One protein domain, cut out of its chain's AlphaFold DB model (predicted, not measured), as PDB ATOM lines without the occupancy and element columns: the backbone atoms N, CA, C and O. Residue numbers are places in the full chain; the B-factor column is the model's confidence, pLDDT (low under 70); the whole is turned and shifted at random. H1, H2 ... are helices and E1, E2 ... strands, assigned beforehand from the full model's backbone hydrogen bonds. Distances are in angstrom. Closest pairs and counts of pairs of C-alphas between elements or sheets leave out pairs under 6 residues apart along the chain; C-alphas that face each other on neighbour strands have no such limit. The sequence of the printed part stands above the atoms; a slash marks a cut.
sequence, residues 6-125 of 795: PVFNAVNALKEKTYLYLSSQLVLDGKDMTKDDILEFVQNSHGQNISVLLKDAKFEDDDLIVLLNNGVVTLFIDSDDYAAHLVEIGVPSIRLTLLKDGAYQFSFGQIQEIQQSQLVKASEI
ATOM      1  N   PRO A   6     140.241 245.547 207.094       92.53
ATOM      2  CA  PRO A   6     139.234 245.623 206.045       92.53
ATOM      3  C   PRO A   6     139.672 244.876 204.777       92.53
ATOM      4  O   PRO A   6     140.777 245.088 204.271       92.53
ATOM      5  N   VAL A   7     138.768 244.046 204.249       92.97
ATOM      6  CA  VAL A   7     138.912 243.329 202.974       92.97
ATOM      7  C   VAL A   7     138.046 243.992 201.900       92.97
ATOM      8  O   VAL A   7     136.820 244.001 202.014       92.97
ATOM      9  N   PHE A   8     138.654 244.547 200.856       92.56
ATOM     10  CA  PHE A   8     137.957 245.214 199.749       92.56
ATOM     11  C   PHE A   8     137.841 244.302 198.537       92.56
ATOM     12  O   PHE A   8     138.786 243.601 198.208       92.56
ATOM     13  N   ASN A   9     136.713 244.362 197.839       88.96
ATOM     14  CA  ASN A   9     136.452 243.567 196.638       88.96
ATOM     15  C   ASN A   9     136.134 244.421 195.396       88.96
ATOM     16  O   ASN A   9     135.660 243.905 194.393       88.96
ATOM     17  N   ALA A  10     136.344 245.740 195.468       84.73
ATOM     18  CA  ALA A  10     136.149 246.659 194.351       84.73
ATOM     19  C   ALA A  10     136.975 247.940 194.540       84.73
ATOM     20  O   ALA A  10     137.084 248.452 195.658       84.73
ATOM     21  N   VAL A  11     137.473 248.514 193.439       77.95
ATOM     22  CA  VAL A  11     138.324 249.724 193.438       77.95
ATOM     23  C   VAL A  11     137.653 250.913 194.135       77.95
ATOM     24  O   VAL A  11     138.265 251.614 194.938       77.95
ATOM     25  N   ASN A  12     136.364 251.136 193.860       78.52
ATOM     26  CA  ASN A  12     135.636 252.302 194.366       78.52
ATOM     27  C   ASN A  12     135.061 252.126 195.782       78.52
ATOM     28  O   ASN A  12     134.609 253.113 196.359       78.52
ATOM     29  N   ALA A  13     135.120 250.926 196.374       74.30
ATOM     30  CA  ALA A  13     134.542 250.669 197.698       74.30
ATOM     31  C   ALA A  13     135.155 251.558 198.800       74.30
ATOM     32  O   ALA A  13     134.496 251.895 199.782       74.30
ATOM     33  N   LEU A  14     136.406 251.994 198.621       72.47
ATOM     34  CA  LEU A  14     137.095 252.856 199.580       72.47
ATOM     35  C   LEU A  14     136.715 254.337 199.483       72.47
ATOM     36  O   LEU A  14     136.797 255.050 200.482       72.47
ATOM     37  N   LYS A  15     136.227 254.799 198.322       77.93
ATOM     38  CA  LYS A  15     135.708 256.171 198.161       77.93
ATOM     39  C   LYS A  15     134.418 256.385 198.954       77.93
ATOM     40  O   LYS A  15     134.148 257.501 199.378       77.93
ATOM     41  N   GLU A  16     133.644 255.323 199.171       81.86
ATOM     42  CA  GLU A  16     132.403 255.362 199.955       81.86
ATOM     43  C   GLU A  16     132.657 255.292 201.466       81.86
ATOM     44  O   GLU A  16     131.899 255.857 202.254       81.86
ATOM     45  N   LYS A  17     133.728 254.605 201.880       88.19
ATOM     46  CA  LYS A  17     134.073 254.350 203.287       88.19
ATOM     47  C   LYS A  17     135.481 254.839 203.608       88.19
ATOM     48  O   LYS A  17     136.350 254.074 204.024       88.19
ATOM     49  N   THR A  18     135.705 256.138 203.424       89.17
ATOM     50  CA  THR A  18     137.032 256.759 203.532       89.17
ATOM     51  C   THR A  18     137.694 256.566 204.897       89.17
ATOM     52  O   THR A  18     138.918 256.507 204.960       89.17
ATOM     53  N   TYR A  19     136.929 256.418 205.985       90.92
ATOM     54  CA  TYR A  19     137.452 256.133 207.331       90.92
ATOM     55  C   TYR A  19     138.242 254.817 207.410       90.92
ATOM     56  O   TYR A  19     139.083 254.669 208.291       90.92
ATOM     57  N   LEU A  20     138.041 253.881 206.475       91.70
ATOM     58  CA  LEU A  20     138.817 252.642 206.422       91.70
ATOM     59  C   LEU A  20     140.282 252.863 206.004       91.70
ATOM     60  O   LEU A  20     141.116 252.031 206.352       91.70
ATOM     61  N   TYR A  21     140.626 253.994 205.360       87.27
ATOM     62  CA  TYR A  21     142.031 254.385 205.127       87.27
ATOM     63  C   TYR A  21     142.824 254.517 206.432       87.27
ATOM     64  O   TYR A  21     144.048 254.440 206.404       87.27
ATOM     65  N   LEU A  22     142.139 254.704 207.567       92.35
ATOM     66  CA  LEU A  22     142.786 254.828 208.868       92.35
ATOM     67  C   LEU A  22     143.434 253.521 209.339       92.35
ATOM     68  O   LEU A  22     144.263 253.557 210.246       92.35
ATOM     69  N   SER A  23     143.088 252.379 208.737       89.96
ATOM     70  CA  SER A  23     143.836 251.140 208.938       89.96
ATOM     71  C   SER A  23     145.167 251.209 208.192       89.96
ATOM     72  O   SER A  23     145.191 251.431 206.984       89.96
ATOM     73  N   SER A  24     146.277 250.957 208.888       84.55
ATOM     74  CA  SER A  24     147.600 250.864 208.257       84.55
ATOM     75  C   SER A  24     147.740 249.654 207.326       84.55
ATOM     76  O   SER A  24     148.607 249.657 206.457       84.55
ATOM     77  N   GLN A  25     146.875 248.645 207.475       87.30
ATOM     78  CA  GLN A  25     146.836 247.435 206.656       87.30
ATOM     79  C   GLN A  25     145.481 247.316 205.951       87.30
ATOM     80  O   GLN A  25     144.435 247.294 206.609       87.30
ATOM     81  N   LEU A  26     145.501 247.190 204.627       90.87
ATOM     82  CA  LEU A  26     144.330 246.942 203.786       90.87
ATOM     83  C   LEU A  26     144.534 245.626 203.034       90.87
ATOM     84  O   LEU A  26     145.632 245.346 202.550       90.87
ATOM     85  N   VAL A  27     143.486 244.814 202.930       92.62
ATOM     86  CA  VAL A  27     143.519 243.563 202.162       92.62
ATOM     87  C   VAL A  27     142.561 243.683 200.984       92.62
ATOM     88  O   VAL A  27     141.443 244.167 201.130       92.62
ATOM     89  N   LEU A  28     142.998 243.261 199.806       94.26
ATOM     90  CA  LEU A  28     142.191 243.189 198.593       94.26
ATOM     91  C   LEU A  28     141.814 241.737 198.326       94.26
ATOM     92  O   LEU A  28     142.678 240.864 198.368       94.26
ATOM     93  N   ASP A  29     140.542 241.473 198.058       93.33
ATOM     94  CA  ASP A  29     140.067 240.159 197.645       93.33
ATOM     95  C   ASP A  29     140.426 239.932 196.172       93.33
ATOM     96  O   ASP A  29     139.803 240.485 195.262       93.33
ATOM     97  N   GLY A  30     141.457 239.122 195.939       92.51
ATOM     98  CA  GLY A  30     141.944 238.803 194.602       92.51
ATOM     99  C   GLY A  30     140.964 237.979 193.766       92.51
ATOM    100  O   GLY A  30     141.160 237.849 192.560       92.51
ATOM    101  N   LYS A  31     139.911 237.418 194.370       90.86
ATOM    102  CA  LYS A  31     138.856 236.697 193.648       90.86
ATOM    103  C   LYS A  31     137.991 237.621 192.794       90.86
ATOM    104  O   LYS A  31     137.587 237.241 191.696       90.86
ATOM    105  N   ASP A  32     137.699 238.808 193.317       87.92
ATOM    106  CA  ASP A  32     136.733 239.751 192.746       87.92
ATOM    107  C   ASP A  32     137.411 240.918 192.002       87.92
ATOM    108  O   ASP A  32     136.728 241.728 191.375       87.92
ATOM    109  N   MET A  33     138.744 241.017 192.056       91.40
ATOM    110  CA  MET A  33     139.515 242.116 191.468       91.40
ATOM    111  C   MET A  33     140.505 241.612 190.422       91.40
ATOM    112  O   MET A  33     141.206 240.624 190.629       91.40
ATOM    113  N   THR A  34     140.606 242.325 189.303       91.54
ATOM    114  CA  THR A  34     141.653 242.080 188.305       91.54
ATOM    115  C   THR A  34     142.985 242.703 188.735       91.54
ATOM    116  O   THR A  34     143.055 243.500 189.673       91.54
ATOM    117  N   LYS A  35     144.071 242.381 188.019       92.68
ATOM    118  CA  LYS A  35     145.382 243.011 188.246       92.68
ATOM    119  C   LYS A  35     145.285 244.534 188.142       92.68
ATOM    120  O   LYS A  35     145.828 245.233 188.991       92.68
ATOM    121  N   ASP A  36     144.606 245.037 187.115       92.20
ATOM    122  CA  ASP A  36     144.522 246.475 186.854       92.20
ATOM    123  C   ASP A  36     143.690 247.185 187.931       92.20
ATOM    124  O   ASP A  36     144.088 248.253 188.393       92.20
ATOM    125  N   ASP A  37     142.621 246.545 188.423       91.51
ATOM    126  CA  ASP A  37     141.840 247.038 189.566       91.51
ATOM    127  C   ASP A  37     142.712 247.188 190.821       91.51
ATOM    128  O   ASP A  37     142.649 248.194 191.533       91.51
ATOM    129  N   ILE A  38     143.552 246.187 191.103       92.43
ATOM    130  CA  ILE A  38     144.471 246.218 192.246       92.43
ATOM    131  C   ILE A  38     145.503 247.336 192.074       92.43
ATOM    132  O   ILE A  38     145.754 248.085 193.018       92.43
ATOM    133  N   LEU A  39     146.091 247.489 190.886       91.66
ATOM    134  CA  LEU A  39     147.065 248.551 190.619       91.66
ATOM    135  C   LEU A  39     146.444 249.947 190.744       91.66
ATOM    136  O   LEU A  39     147.068 250.838 191.325       91.66
ATOM    137  N   GLU A  40     145.216 250.142 190.258       90.65
ATOM    138  CA  GLU A  40     144.476 251.395 190.441       90.65
ATOM    139  C   GLU A  40     144.209 251.667 191.928       90.65
ATOM    140  O   GLU A  40     144.385 252.793 192.405       90.65
ATOM    141  N   PHE A  41     143.828 250.645 192.695       90.04
ATOM    142  CA  PHE A  41     143.627 250.781 194.135       90.04
ATOM    143  C   PHE A  41     144.922 251.193 194.849       90.04
ATOM    144  O   PHE A  41     144.911 252.109 195.674       90.04
ATOM    145  N   VAL A  42     146.052 250.566 194.502       87.63
ATOM    146  CA  VAL A  42     147.371 250.894 195.064       87.63
ATOM    147  C   VAL A  42     147.765 252.340 194.772       87.63
ATOM    148  O   VAL A  42     148.185 253.044 195.690       87.63
ATOM    149  N   GLN A  43     147.572 252.825 193.545       83.17
ATOM    150  CA  GLN A  43     147.857 254.223 193.191       83.17
ATOM    151  C   GLN A  43     147.019 255.234 193.988       83.17
ATOM    152  O   GLN A  43     147.494 256.327 194.289       83.17
ATOM    153  N   ASN A  44     145.788 254.867 194.349       82.38
ATOM    154  CA  ASN A  44     144.872 255.709 195.120       82.38
ATOM    155  C   ASN A  44     145.056 255.592 196.645       82.38
ATOM    156  O   ASN A  44     144.322 256.230 197.407       82.38
ATOM    157  N   SER A  45     146.003 254.779 197.110       79.68
ATOM    158  CA  SER A  45     146.328 254.651 198.530       79.68
ATOM    159  C   SER A  45     147.261 255.757 199.022       79.68
ATOM    160  O   SER A  45     147.914 256.463 198.251       79.68
ATOM    161  N   HIS A  46     147.291 255.968 200.334       72.66
ATOM    162  CA  HIS A  46     148.029 257.049 200.982       72.66
ATOM    163  C   HIS A  46     149.029 256.505 202.009       72.66
ATOM    164  O   HIS A  46     149.080 256.988 203.136       72.66
ATOM    165  N   GLY A  47     149.812 255.494 201.613       72.78
ATOM    166  CA  GLY A  47     150.867 254.904 202.445       72.78
ATOM    167  C   GLY A  47     150.447 253.678 203.256       72.78
ATOM    168  O   GLY A  47     151.254 253.163 204.021       72.78
ATOM    169  N   GLN A  48     149.215 253.190 203.095       83.50
ATOM    170  CA  GLN A  48     148.796 251.928 203.704       83.50
ATOM    171  C   GLN A  48     149.539 250.741 203.081       83.50
ATOM    172  O   GLN A  48     149.793 250.708 201.875       83.50
ATOM    173  N   ASN A  49     149.804 249.721 203.893       87.63
ATOM    174  CA  ASN A  49     150.251 248.426 203.410       87.63
ATOM    175  C   ASN A  49     149.080 247.717 202.733       87.63
ATOM    176  O   ASN A  49     148.066 247.425 203.369       87.63
ATOM    177  N   ILE A  50     149.222 247.442 201.440       90.99
ATOM    178  CA  ILE A  50     148.200 246.750 200.656       90.99
ATOM    179  C   ILE A  50     148.633 245.314 200.455       90.99
ATOM    180  O   ILE A  50     149.682 245.061 199.870       90.99
ATOM    181  N   SER A  51     147.807 244.374 200.883       93.35
ATOM    182  CA  SER A  51     148.006 242.949 200.623       93.35
ATOM    183  C   SER A  51     146.873 242.395 199.774       93.35
ATOM    184  O   SER A  51     145.781 242.958 199.748       93.35
ATOM    185  N   VAL A  52     147.119 241.286 199.085       94.91
ATOM    186  CA  VAL A  52     146.107 240.621 198.253       94.91
ATOM    187  C   VAL A  52     145.828 239.237 198.818       94.91
ATOM    188  O   VAL A  52     146.750 238.447 199.013       94.91
ATOM    189  N   LEU A  53     144.561 238.941 199.087       94.45
ATOM    190  CA  LEU A  53     144.074 237.609 199.416       94.45
ATOM    191  C   LEU A  53     143.909 236.802 198.132       94.45
ATOM    192  O   LEU A  53     143.088 237.147 197.288       94.45
ATOM    193  N   LEU A  54     144.687 235.728 197.992       93.02
ATOM    194  CA  LEU A  54     144.706 234.891 196.787       93.02
ATOM    195  C   LEU A  54     143.742 233.705 196.838       93.02
ATOM    196  O   LEU A  54     143.686 232.912 195.901       93.02
ATOM    197  N   LYS A  55     142.965 233.577 197.913       87.36
ATOM    198  CA  LYS A  55     141.977 232.511 198.048       87.36
ATOM    199  C   LYS A  55     140.959 232.571 196.904       87.36
ATOM    200  O   LYS A  55     140.255 233.564 196.760       87.36
ATOM    201  N   ASP A  56     140.870 231.497 196.120       83.28
ATOM    202  CA  ASP A  56     140.065 231.395 194.888       83.28
ATOM    203  C   ASP A  56     140.405 232.428 193.783       83.28
ATOM    204  O   ASP A  56     139.650 232.555 192.813       83.28
ATOM    205  N   ALA A  57     141.508 233.172 193.902       84.45
ATOM    206  CA  ALA A  57     141.921 234.170 192.919       84.45
ATOM    207  C   ALA A  57     142.552 233.513 191.682       84.45
ATOM    208  O   ALA A  57     143.188 232.463 191.772       84.45
ATOM    209  N   LYS A  58     142.400 234.145 190.515       80.21
ATOM    210  CA  LYS A  58     142.971 233.669 189.245       80.21
ATOM    211  C   LYS A  58     143.957 234.691 188.694       80.21
ATOM    212  O   LYS A  58     143.600 235.477 187.820       80.21
ATOM    213  N   PHE A  59     145.175 234.675 189.222       91.15
ATOM    214  CA  PHE A  59     146.291 235.450 188.686       91.15
ATOM    215  C   PHE A  59     147.304 234.522 188.033       91.15
ATOM    216  O   PHE A  59     147.633 233.477 188.592       91.15
ATOM    217  N   GLU A  60     147.809 234.932 186.875       91.43
ATOM    218  CA  GLU A  60     149.014 234.336 186.306       91.43
ATOM    219  C   GLU A  60     150.235 234.734 187.154       91.43
ATOM    220  O   GLU A  60     150.242 235.784 187.807       91.43
ATOM    221  N   ASP A  61     151.294 233.926 187.113       91.60
ATOM    222  CA  ASP A  61     152.535 234.175 187.862       91.60
ATOM    223  C   ASP A  61     153.119 235.574 187.568       91.60
ATOM    224  O   ASP A  61     153.489 236.316 188.482       91.60
ATOM    225  N   ASP A  62     153.109 235.983 186.295       90.40
ATOM    226  CA  ASP A  62     153.562 237.307 185.857       90.40
ATOM    227  C   ASP A  62     152.711 238.444 186.441       90.40
ATOM    228  O   ASP A  62     153.240 239.508 186.780       90.40
ATOM    229  N   ASP A  63     151.402 238.236 186.600       93.27
ATOM    230  CA  ASP A  63     150.520 239.243 187.185       93.27
ATOM    231  C   ASP A  63     150.860 239.453 188.663       93.27
ATOM    232  O   ASP A  63     151.006 240.597 189.098       93.27
ATOM    233  N   LEU A  64     151.075 238.376 189.424       93.51
ATOM    234  CA  LEU A  64     151.495 238.458 190.827       93.51
ATOM    235  C   LEU A  64     152.839 239.170 190.984       93.51
ATOM    236  O   LEU A  64     153.004 240.008 191.878       93.51
ATOM    237  N   ILE A  65     153.785 238.890 190.086       91.35
ATOM    238  CA  ILE A  65     155.078 239.571 190.054       91.35
ATOM    239  C   ILE A  65     154.897 241.071 189.789       91.35
ATOM    240  O   ILE A  65     155.517 241.902 190.462       91.35
ATOM    241  N   VAL A  66     154.037 241.447 188.839       92.07
ATOM    242  CA  VAL A  66     153.711 242.854 188.556       92.07
ATOM    243  C   VAL A  66     153.073 243.522 189.771       92.07
ATOM    244  O   VAL A  66     153.497 244.622 190.130       92.07
ATOM    245  N   LEU A  67     152.116 242.875 190.435       93.70
ATOM    246  CA  LEU A  67     151.461 243.402 191.633       93.70
ATOM    247  C   LEU A  67     152.469 243.679 192.759       93.70
ATOM    248  O   LEU A  67     152.533 244.798 193.279       93.70
ATOM    249  N   LEU A  68     153.318 242.699 193.084       92.60
ATOM    250  CA  LEU A  68     154.353 242.828 194.118       92.60
ATOM    251  C   LEU A  68     155.377 243.926 193.797       92.60
ATOM    252  O   LEU A  68     155.815 244.653 194.690       92.60
ATOM    253  N   ASN A  69     155.732 244.084 192.519       89.88
ATOM    254  CA  ASN A  69     156.655 245.116 192.045       89.88
ATOM    255  C   ASN A  69     156.071 246.539 192.037       89.88
ATOM    256  O   ASN A  69     156.837 247.497 191.893       89.88
ATOM    257  N   ASN A  70     154.748 246.682 192.144       89.48
ATOM    258  CA  ASN A  70     154.042 247.959 192.016       89.48
ATOM    259  C   ASN A  70     153.244 248.343 193.272       89.48
ATOM    260  O   ASN A  70     152.341 249.167 193.185       89.48
ATOM    261  N   GLY A  71     153.613 247.810 194.441       88.72
ATOM    262  CA  GLY A  71     153.160 248.315 195.743       88.72
ATOM    263  C   GLY A  71     152.327 247.343 196.579       88.72
ATOM    264  O   GLY A  71     152.052 247.654 197.735       88.72
ATOM    265  N   VAL A  72     151.981 246.157 196.063       92.07
ATOM    266  CA  VAL A  72     151.408 245.094 196.905       92.07
ATOM    267  C   VAL A  72     152.488 244.553 197.837       92.07
ATOM    268  O   VAL A  72     153.514 244.052 197.389       92.07
ATOM    269  N   VAL A  73     152.259 244.644 199.140       90.90
ATOM    270  CA  VAL A  73     153.212 244.331 200.204       90.90
ATOM    271  C   VAL A  73     153.259 242.838 200.506       90.90
ATOM    272  O   VAL A  73     154.350 242.296 200.586       90.90
ATOM    273  N   THR A  74     152.139 242.129 200.623       92.97
ATOM    274  CA  THR A  74     152.164 240.662 200.794       92.97
ATOM    275  C   THR A  74     151.005 239.968 200.091       92.97
ATOM    276  O   THR A  74     149.978 240.583 199.792       92.97
ATOM    277  N   LEU A  75     151.171 238.670 199.844       94.33
ATOM    278  CA  LEU A  75     150.140 237.780 199.317       94.33
ATOM    279  C   LEU A  75     149.643 236.868 200.441       94.33
ATOM    280  O   LEU A  75     150.435 236.153 201.053       94.33
ATOM    281  N   PHE A  76     148.344 236.904 200.725       93.33
ATOM    282  CA  PHE A  76     147.694 236.042 201.709       93.33
ATOM    283  C   PHE A  76     147.266 234.748 201.020       93.33
ATOM    284  O   PHE A  76     146.486 234.780 200.065       93.33
ATOM    285  N   ILE A  77     147.781 233.621 201.501       92.32
ATOM    286  CA  ILE A  77     147.698 232.312 200.842       92.32
ATOM    287  C   ILE A  77     147.171 231.277 201.834       92.32
ATOM    288  O   ILE A  77     147.493 231.332 203.019       92.32
ATOM    289  N   ASP A  78     146.358 230.335 201.365       89.34
ATOM    290  CA  ASP A  78     145.779 229.247 202.163       89.34
ATOM    291  C   ASP A  78     146.226 227.839 201.725       89.34
ATOM    292  O   ASP A  78     145.719 226.844 202.237       89.34
ATOM    293  N   SER A  79     147.203 227.751 200.818       88.70
ATOM    294  CA  SER A  79     147.808 226.507 200.336       88.70
ATOM    295  C   SER A  79     149.332 226.546 200.477       88.70
ATOM    296  O   SER A  79     149.992 227.413 199.898       88.70
ATOM    297  N   ASP A  80     149.890 225.583 201.216       87.60
ATOM    298  CA  ASP A  80     151.340 225.370 201.318       87.60
ATOM    299  C   ASP A  80     151.976 225.114 199.941       87.60
ATOM    300  O   ASP A  80     153.011 225.697 199.621       87.60
ATOM    301  N   ASP A  81     151.326 224.297 199.102       89.73
ATOM    302  CA  ASP A  81     151.814 223.955 197.760       89.73
ATOM    303  C   ASP A  81     151.900 225.194 196.861       89.73
ATOM    304  O   ASP A  81     152.892 225.401 196.162       89.73
ATOM    305  N   TYR A  82     150.885 226.064 196.912       91.31
ATOM    306  CA  TYR A  82     150.900 227.298 196.132       91.31
ATOM    307  C   TYR A  82     151.948 228.287 196.647       91.31
ATOM    308  O   TYR A  82     152.638 228.927 195.856       91.31
ATOM    309  N   ALA A  83     152.132 228.378 197.968       90.29
ATOM    310  CA  ALA A  83     153.208 229.180 198.542       90.29
ATOM    311  C   ALA A  83     154.593 228.681 198.086       90.29
ATOM    312  O   ALA A  83     155.449 229.501 197.755       90.29
ATOM    313  N   ALA A  84     154.806 227.363 198.019       89.92
ATOM    314  CA  ALA A  84     156.048 226.774 197.521       89.92
ATOM    315  C   ALA A  84     156.300 227.104 196.037       89.92
ATOM    316  O   ALA A  84     157.406 227.523 195.697       89.92
ATOM    317  N   HIS A  85     155.273 227.005 195.185       93.16
ATOM    318  CA  HIS A  85     155.339 227.417 193.773       93.16
ATOM    319  C   HIS A  85     155.732 228.893 193.618       93.16
ATOM    320  O   HIS A  85     156.634 229.226 192.852       93.16
ATOM    321  N   LEU A  86     155.124 229.794 194.400       92.93
ATOM    322  CA  LEU A  86     155.463 231.220 194.333       92.93
ATOM    323  C   LEU A  86     156.922 231.499 194.727       92.93
ATOM    324  O   LEU A  86     157.566 232.375 194.146       92.93
ATOM    325  N   VAL A  87     157.467 230.749 195.688       91.04
ATOM    326  CA  VAL A  87     158.895 230.834 196.030       91.04
ATOM    327  C   VAL A  87     159.772 230.369 194.865       91.04
ATOM    328  O   VAL A  87     160.791 231.003 194.591       91.04
ATOM    329  N   GLU A  88     159.374 229.312 194.153       89.06
ATOM    330  CA  GLU A  88     160.106 228.776 192.998       89.06
ATOM    331  C   GLU A  88     160.210 229.789 191.849       89.06
ATOM    332  O   GLU A  88     161.292 229.973 191.287       89.06
ATOM    333  N   ILE A  89     159.138 230.534 191.563       89.59
ATOM    334  CA  ILE A  89     159.147 231.607 190.548       89.59
ATOM    335  C   ILE A  89     159.843 232.899 191.025       89.59
ATOM    336  O   ILE A  89     159.873 233.901 190.309       89.59
ATOM    337  N   GLY A  90     160.414 232.899 192.235       88.00
ATOM    338  CA  GLY A  90     161.239 233.987 192.759       88.00
ATOM    339  C   GLY A  90     160.520 234.990 193.663       88.00
ATOM    340  O   GLY A  90     161.096 236.039 193.970       88.00
ATOM    341  N   VAL A  91     159.296 234.708 194.125       91.04
ATOM    342  CA  VAL A  91     158.654 235.528 195.164       91.04
ATOM    343  C   VAL A  91     159.353 235.273 196.508       91.04
ATOM    344  O   VAL A  91     159.394 234.135 196.976       91.04
ATOM    345  N   PRO A  92     159.897 236.300 197.190       89.59
ATOM    346  CA  PRO A  92     160.542 236.102 198.482       89.59
ATOM    347  C   PRO A  92     159.551 235.569 199.519       89.59
ATOM    348  O   PRO A  92     158.469 236.131 199.679       89.59
ATOM    349  N   SER A  93     159.946 234.554 200.289       89.46
ATOM    350  CA  SER A  93     159.085 233.916 201.298       89.46
ATOM    351  C   SER A  93     158.514 234.897 202.328       89.46
ATOM    352  O   SER A  93     157.366 234.758 202.732       89.46
ATOM    353  N   ILE A  94     159.261 235.947 202.690       89.18
ATOM    354  CA  ILE A  94     158.802 237.017 203.595       89.18
ATOM    355  C   ILE A  94     157.609 237.823 203.041       89.18
ATOM    356  O   ILE A  94     156.916 238.505 203.786       89.18
ATOM    357  N   ARG A  95     157.354 237.766 201.727       91.23
ATOM    358  CA  ARG A  95     156.216 238.425 201.061       91.23
ATOM    359  C   ARG A  95     154.974 237.533 201.009       91.23
ATOM    360  O   ARG A  95     153.934 237.978 200.525       91.23
ATOM    361  N   LEU A  96     155.067 236.300 201.503       92.37
ATOM    362  CA  LEU A  96     153.969 235.345 201.565       92.37
ATOM    363  C   LEU A  96     153.449 235.267 203.003       92.37
ATOM    364  O   LEU A  96     154.206 235.103 203.957       92.37
ATOM    365  N   THR A  97     152.141 235.415 203.163       91.52
ATOM    366  CA  THR A  97     151.439 235.334 204.445       91.52
ATOM    367  C   THR A  97     150.536 234.110 204.399       91.52
ATOM    368  O   THR A  97     149.471 234.133 203.789       91.52
ATOM    369  N   LEU A  98     150.981 233.019 205.013       90.58
ATOM    370  CA  LEU A  98     150.298 231.731 204.943       90.58
ATOM    371  C   LEU A  98     149.292 231.567 206.090       90.58
ATOM    372  O   LEU A  98     149.586 231.924 207.234       90.58
ATOM    373  N   LEU A  99     148.122 231.007 205.782       90.57
ATOM    374  CA  LEU A  99     147.112 230.611 206.760       90.57
ATOM    375  C   LEU A  99     147.542 229.325 207.480       90.57
ATOM    376  O   LEU A  99     147.601 228.261 206.868       90.57
ATOM    377  N   LYS A 100     147.788 229.409 208.788       87.84
ATOM    378  CA  LYS A 100     148.068 228.272 209.677       87.84
ATOM    379  C   LYS A 100     147.211 228.372 210.928       87.84
ATOM    380  O   LYS A 100     147.098 229.442 211.514       87.84
ATOM    381  N   ASP A 101     146.574 227.269 211.317       87.35
ATOM    382  CA  ASP A 101     145.765 227.176 212.544       87.35
ATOM    383  C   ASP A 101     144.713 228.300 212.710       87.35
ATOM    384  O   ASP A 101     144.413 228.742 213.815       87.35
ATOM    385  N   GLY A 102     144.130 228.770 211.597       85.63
ATOM    386  CA  GLY A 102     143.119 229.838 211.590       85.63
ATOM    387  C   GLY A 102     143.674 231.268 211.624       85.63
ATOM    388  O   GLY A 102     142.888 232.219 211.651       85.63
ATOM    389  N   ALA A 103     144.997 231.441 211.564       88.52
ATOM    390  CA  ALA A 103     145.666 232.735 211.543       88.52
ATOM    391  C   ALA A 103     146.643 232.869 210.365       88.52
ATOM    392  O   ALA A 103     147.344 231.938 209.981       88.52
ATOM    393  N   TYR A 104     146.697 234.060 209.787       89.44
ATOM    394  CA  TYR A 104     147.662 234.445 208.768       89.44
ATOM    395  C   TYR A 104     148.937 234.960 209.441       89.44
ATOM    396  O   TYR A 104     148.892 235.942 210.186       89.44
ATOM    397  N   GLN A 105     150.075 234.314 209.175       84.91
ATOM    398  CA  GLN A 105     151.373 234.709 209.734       84.91
ATOM    399  C   GLN A 105     152.035 235.785 208.867       84.91
ATOM    400  O   GLN A 105     152.594 235.498 207.805       84.91
ATOM    401  N   PHE A 106     151.963 237.036 209.310       78.87
ATOM    402  CA  PHE A 106     152.493 238.198 208.604       78.87
ATOM    403  C   PHE A 106     153.942 238.450 209.033       78.87
ATOM    404  O   PHE A 106     154.207 238.754 210.193       78.87
ATOM    405  N   SER A 107     154.893 238.297 208.108       76.35
ATOM    406  CA  SER A 107     156.337 238.372 208.399       76.35
ATOM    407  C   SER A 107     157.050 239.572 207.765       76.35
ATOM    408  O   SER A 107     158.220 239.812 208.059       76.35
ATOM    409  N   PHE A 108     156.365 240.350 206.924       75.01
ATOM    410  CA  PHE A 108     156.942 241.528 206.284       75.01
ATOM    411  C   PHE A 108     156.797 242.770 207.173       75.01
ATOM    412  O   PHE A 108     155.692 243.135 207.559       75.01
ATOM    413  N   GLY A 109     157.897 243.451 207.491       70.06
ATOM    414  CA  GLY A 109     157.871 244.578 208.429       70.06
ATOM    415  C   GLY A 109     157.774 244.096 209.878       70.06
ATOM    416  O   GLY A 109     158.737 243.544 210.405       70.06
ATOM    417  N   GLN A 110     156.635 244.308 210.540       66.79
ATOM    418  CA  GLN A 110     156.427 243.866 211.921       66.79
ATOM    419  C   GLN A 110     155.775 242.476 211.947       66.79
ATOM    420  O   GLN A 110     154.658 242.317 211.460       66.79
ATOM    421  N   ILE A 111     156.459 241.497 212.555       70.90
ATOM    422  CA  ILE A 111     155.972 240.113 212.692       70.90
ATOM    423  C   ILE A 111     154.695 240.091 213.533       70.90
ATOM    424  O   ILE A 111     154.719 240.492 214.698       70.90
ATOM    425  N   GLN A 112     153.590 239.634 212.942       77.04
ATOM    426  CA  GLN A 112     152.261 239.630 213.556       77.04
ATOM    427  C   GLN A 112     151.414 238.450 213.064       77.04
ATOM    428  O   GLN A 112     151.658 237.886 211.998       77.04
ATOM    429  N   GLU A 113     150.379 238.104 213.829       83.50
ATOM    430  CA  GLU A 113     149.354 237.136 213.433       83.50
ATOM    431  C   GLU A 113     148.024 237.858 213.215       83.50
ATOM    432  O   GLU A 113     147.562 238.594 214.089       83.50
ATOM    433  N   ILE A 114     147.400 237.636 212.058       86.06
ATOM    434  CA  ILE A 114     146.052 238.128 211.761       86.06
ATOM    435  C   ILE A 114     145.118 236.933 211.820       86.06
ATOM    436  O   ILE A 114     145.140 236.068 210.941       86.06
ATOM    437  N   GLN A 115     144.279 236.876 212.845       88.64
ATOM    438  CA  GLN A 115     143.244 235.853 212.920       88.64
ATOM    439  C   GLN A 115     142.312 236.007 211.718       88.64
ATOM    440  O   GLN A 115     141.943 237.122 211.346       88.64
ATOM    441  N   GLN A 116     141.883 234.898 211.121       86.83
ATOM    442  CA  GLN A 116     140.973 234.941 209.975       86.83
ATOM    443  C   GLN A 116     139.672 235.700 210.300       86.83
ATOM    444  O   GLN A 116     139.099 236.339 209.424       86.83
ATOM    445  N   SER A 117     139.245 235.700 211.567       88.39
ATOM    446  CA  SER A 117     138.100 236.471 212.072       88.39
ATOM    447  C   SER A 117     138.302 237.991 212.088       88.39
ATOM    448  O   SER A 117     137.321 238.726 212.177       88.39
ATOM    449  N   GLN A 118     139.543 238.478 212.006       89.72
ATOM    450  CA  GLN A 118     139.855 239.908 211.916       89.72
ATOM    451  C   GLN A 118     139.756 240.433 210.481       89.72
ATOM    452  O   GLN A 118     139.617 241.641 210.297       89.72
ATOM    453  N   LEU A 119     139.808 239.550 209.475       91.09
ATOM    454  CA  LEU A 119     139.555 239.898 208.079       91.09
ATOM    455  C   LEU A 119     138.045 240.074 207.878       91.09
ATOM    456  O   LEU A 119     137.303 239.099 207.768       91.09
ATOM    457  N   VAL A 120     137.582 241.322 207.828       92.42
ATOM    458  CA  VAL A 120     136.154 241.643 207.683       92.42
ATOM    459  C   VAL A 120     135.931 242.353 206.357       92.42
ATOM    460  O   VAL A 120     136.664 243.282 206.010       92.42
ATOM    461  N   LYS A 121     134.907 241.944 205.602       91.80
ATOM    462  CA  LYS A 121     134.573 242.593 204.328       91.80
ATOM    463  C   LYS A 121     134.271 244.067 204.556       91.80
ATOM    464  O   LYS A 121     133.458 244.418 205.407       91.80
ATOM    465  N   ALA A 122     134.859 244.939 203.747       91.19
ATOM    466  CA  ALA A 122     134.672 246.381 203.844       91.19
ATOM    467  C   ALA A 122     133.189 246.783 203.776       91.19
ATOM    468  O   ALA A 122     132.782 247.738 204.433       91.19
ATOM    469  N   SER A 123     132.353 246.034 203.048       89.13
ATOM    470  CA  SER A 123     130.895 246.222 202.991       89.13
ATOM    471  C   SER A 123     130.193 246.023 204.343       89.13
ATOM    472  O   SER A 123     129.243 246.752 204.629       89.13
ATOM    473  N   GLU A 124     130.698 245.139 205.203       91.29
ATOM    474  CA  GLU A 124     130.150 244.803 206.529       91.29
ATOM    475  C   GLU A 124     130.637 245.752 207.636       91.29
ATOM    476  O   GLU A 124     130.067 245.807 208.726       91.29
ATOM    477  N   ILE A 125     131.673 246.547 207.358       92.18
ATOM    478  CA  ILE A 125     132.223 247.509 208.312       92.18
ATOM    479  C   ILE A 125     131.489 248.849 208.174       92.18
ATOM    480  O   ILE A 125     131.641 249.552 207.172       92.18
TER     481      ILE A 125
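Overview. This is residues 6 to 125 of the 795 residues of the protein "Histidine biosynthesis trifunctional protein" of Kluyveromyces lactis (strain ATCC 8585 / CBS 2359 / DSM 70799 / NBRC 1267 / NRRL Y-1140 / WM37) (UniProt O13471). One strongly twisted sheet of eight strands curls like part of a barrel, not closed between its edge strands E7 and E8, and helices H3, H4 and H5 pack along its outside. The short helices H1 and H2 sit near E1, off the sheet. The printed part has 120 residues, with five named helices and eight named strands in the order E1 H1 H2 E2 H3 E3 H4 E4 H5 E5 E6 E7 E8, a mixed class. The mixed sheet runs E7 E6 E5 E4 E3 E2 E1 E8. The whole is compact, with a radius of gyration of the C-alphas of 13.3 A and spans of 39 by 29 by 25 A.

Arrangement. E3, residues 49 to 53, has parallel neighbours E2, residues 25 to 29 (N 28 to O 51, 2.8 A), and E4, residues 72 to 77 (N 73 to O 50, 2.7 A). E1, residues 6 to 8, is parallel to E2 (N 8 to O 27, 2.8 A) and to E8, residues 119 to 121 (N 7 to O 120, 2.8 A). E5, residues 96 to 100, is parallel to E4 (N 97 to O 75, 2.8 A). E5, E6, residues 103 to 106, and E7, residues 112 to 115, form a meander, each strand the antiparallel neighbour of the one before, through two hairpins (N 100 to O 103 and N 104 to O 114, both 2.8 A). H3, residues 35 to 43, H4, residues 61 to 69, and H5, residues 80 to 88, make two layers with the sheet, helices on one face. They run along the strands over E3, E4 and, only just, E5 alone, as 2 C-alphas of H5 fall on E4; their heights over the sheet are 9.5, 9.9 and 10.0 A. H3 and H4 touch, closest C-alphas Lys 35 and Asp 63 at 6.5 A, the same way at a shallow tilt of 2 degrees. H1, residues 13 to 16, and H2, residues 18 to 22, are not on the sheet, H2 only just, with 4 pairs of C-alphas within 10 A. Strand-helix-strand units, two parallel neighbour strands with helices between, are E1, H1 H2, E2; E2, H3, E3; E3, H4, E4; and E4, H5, E5, each with a right-handed crossover. Every O i to N i+4 pair is within hydrogen-bond range in H3, H4 and H5; H2 has 0 of 1, but 2 of 2 O i to N i+3 pairs, and H1 is too short for an O i to N i+4 pair.

Along the chain. E1 begins at C-alpha 6 (139.234, 245.623, 206.045), and E8 ends at C-alpha 121 (134.573, 242.593, 204.328). E4 is 13.9 A long, E2 13.4 A, E3 13.1 A, H5 12.6 A, H3 12.5 A, H4 12.4 A and E5 12.3 A.

Size, cuts and confidence. The C-alphas farthest apart, Glu 16 and Glu 88, are 39.0 A apart. The printed part has no cut and no long link. The mean pLDDT of the printed part is 88.1; residue 110 alone is under 70.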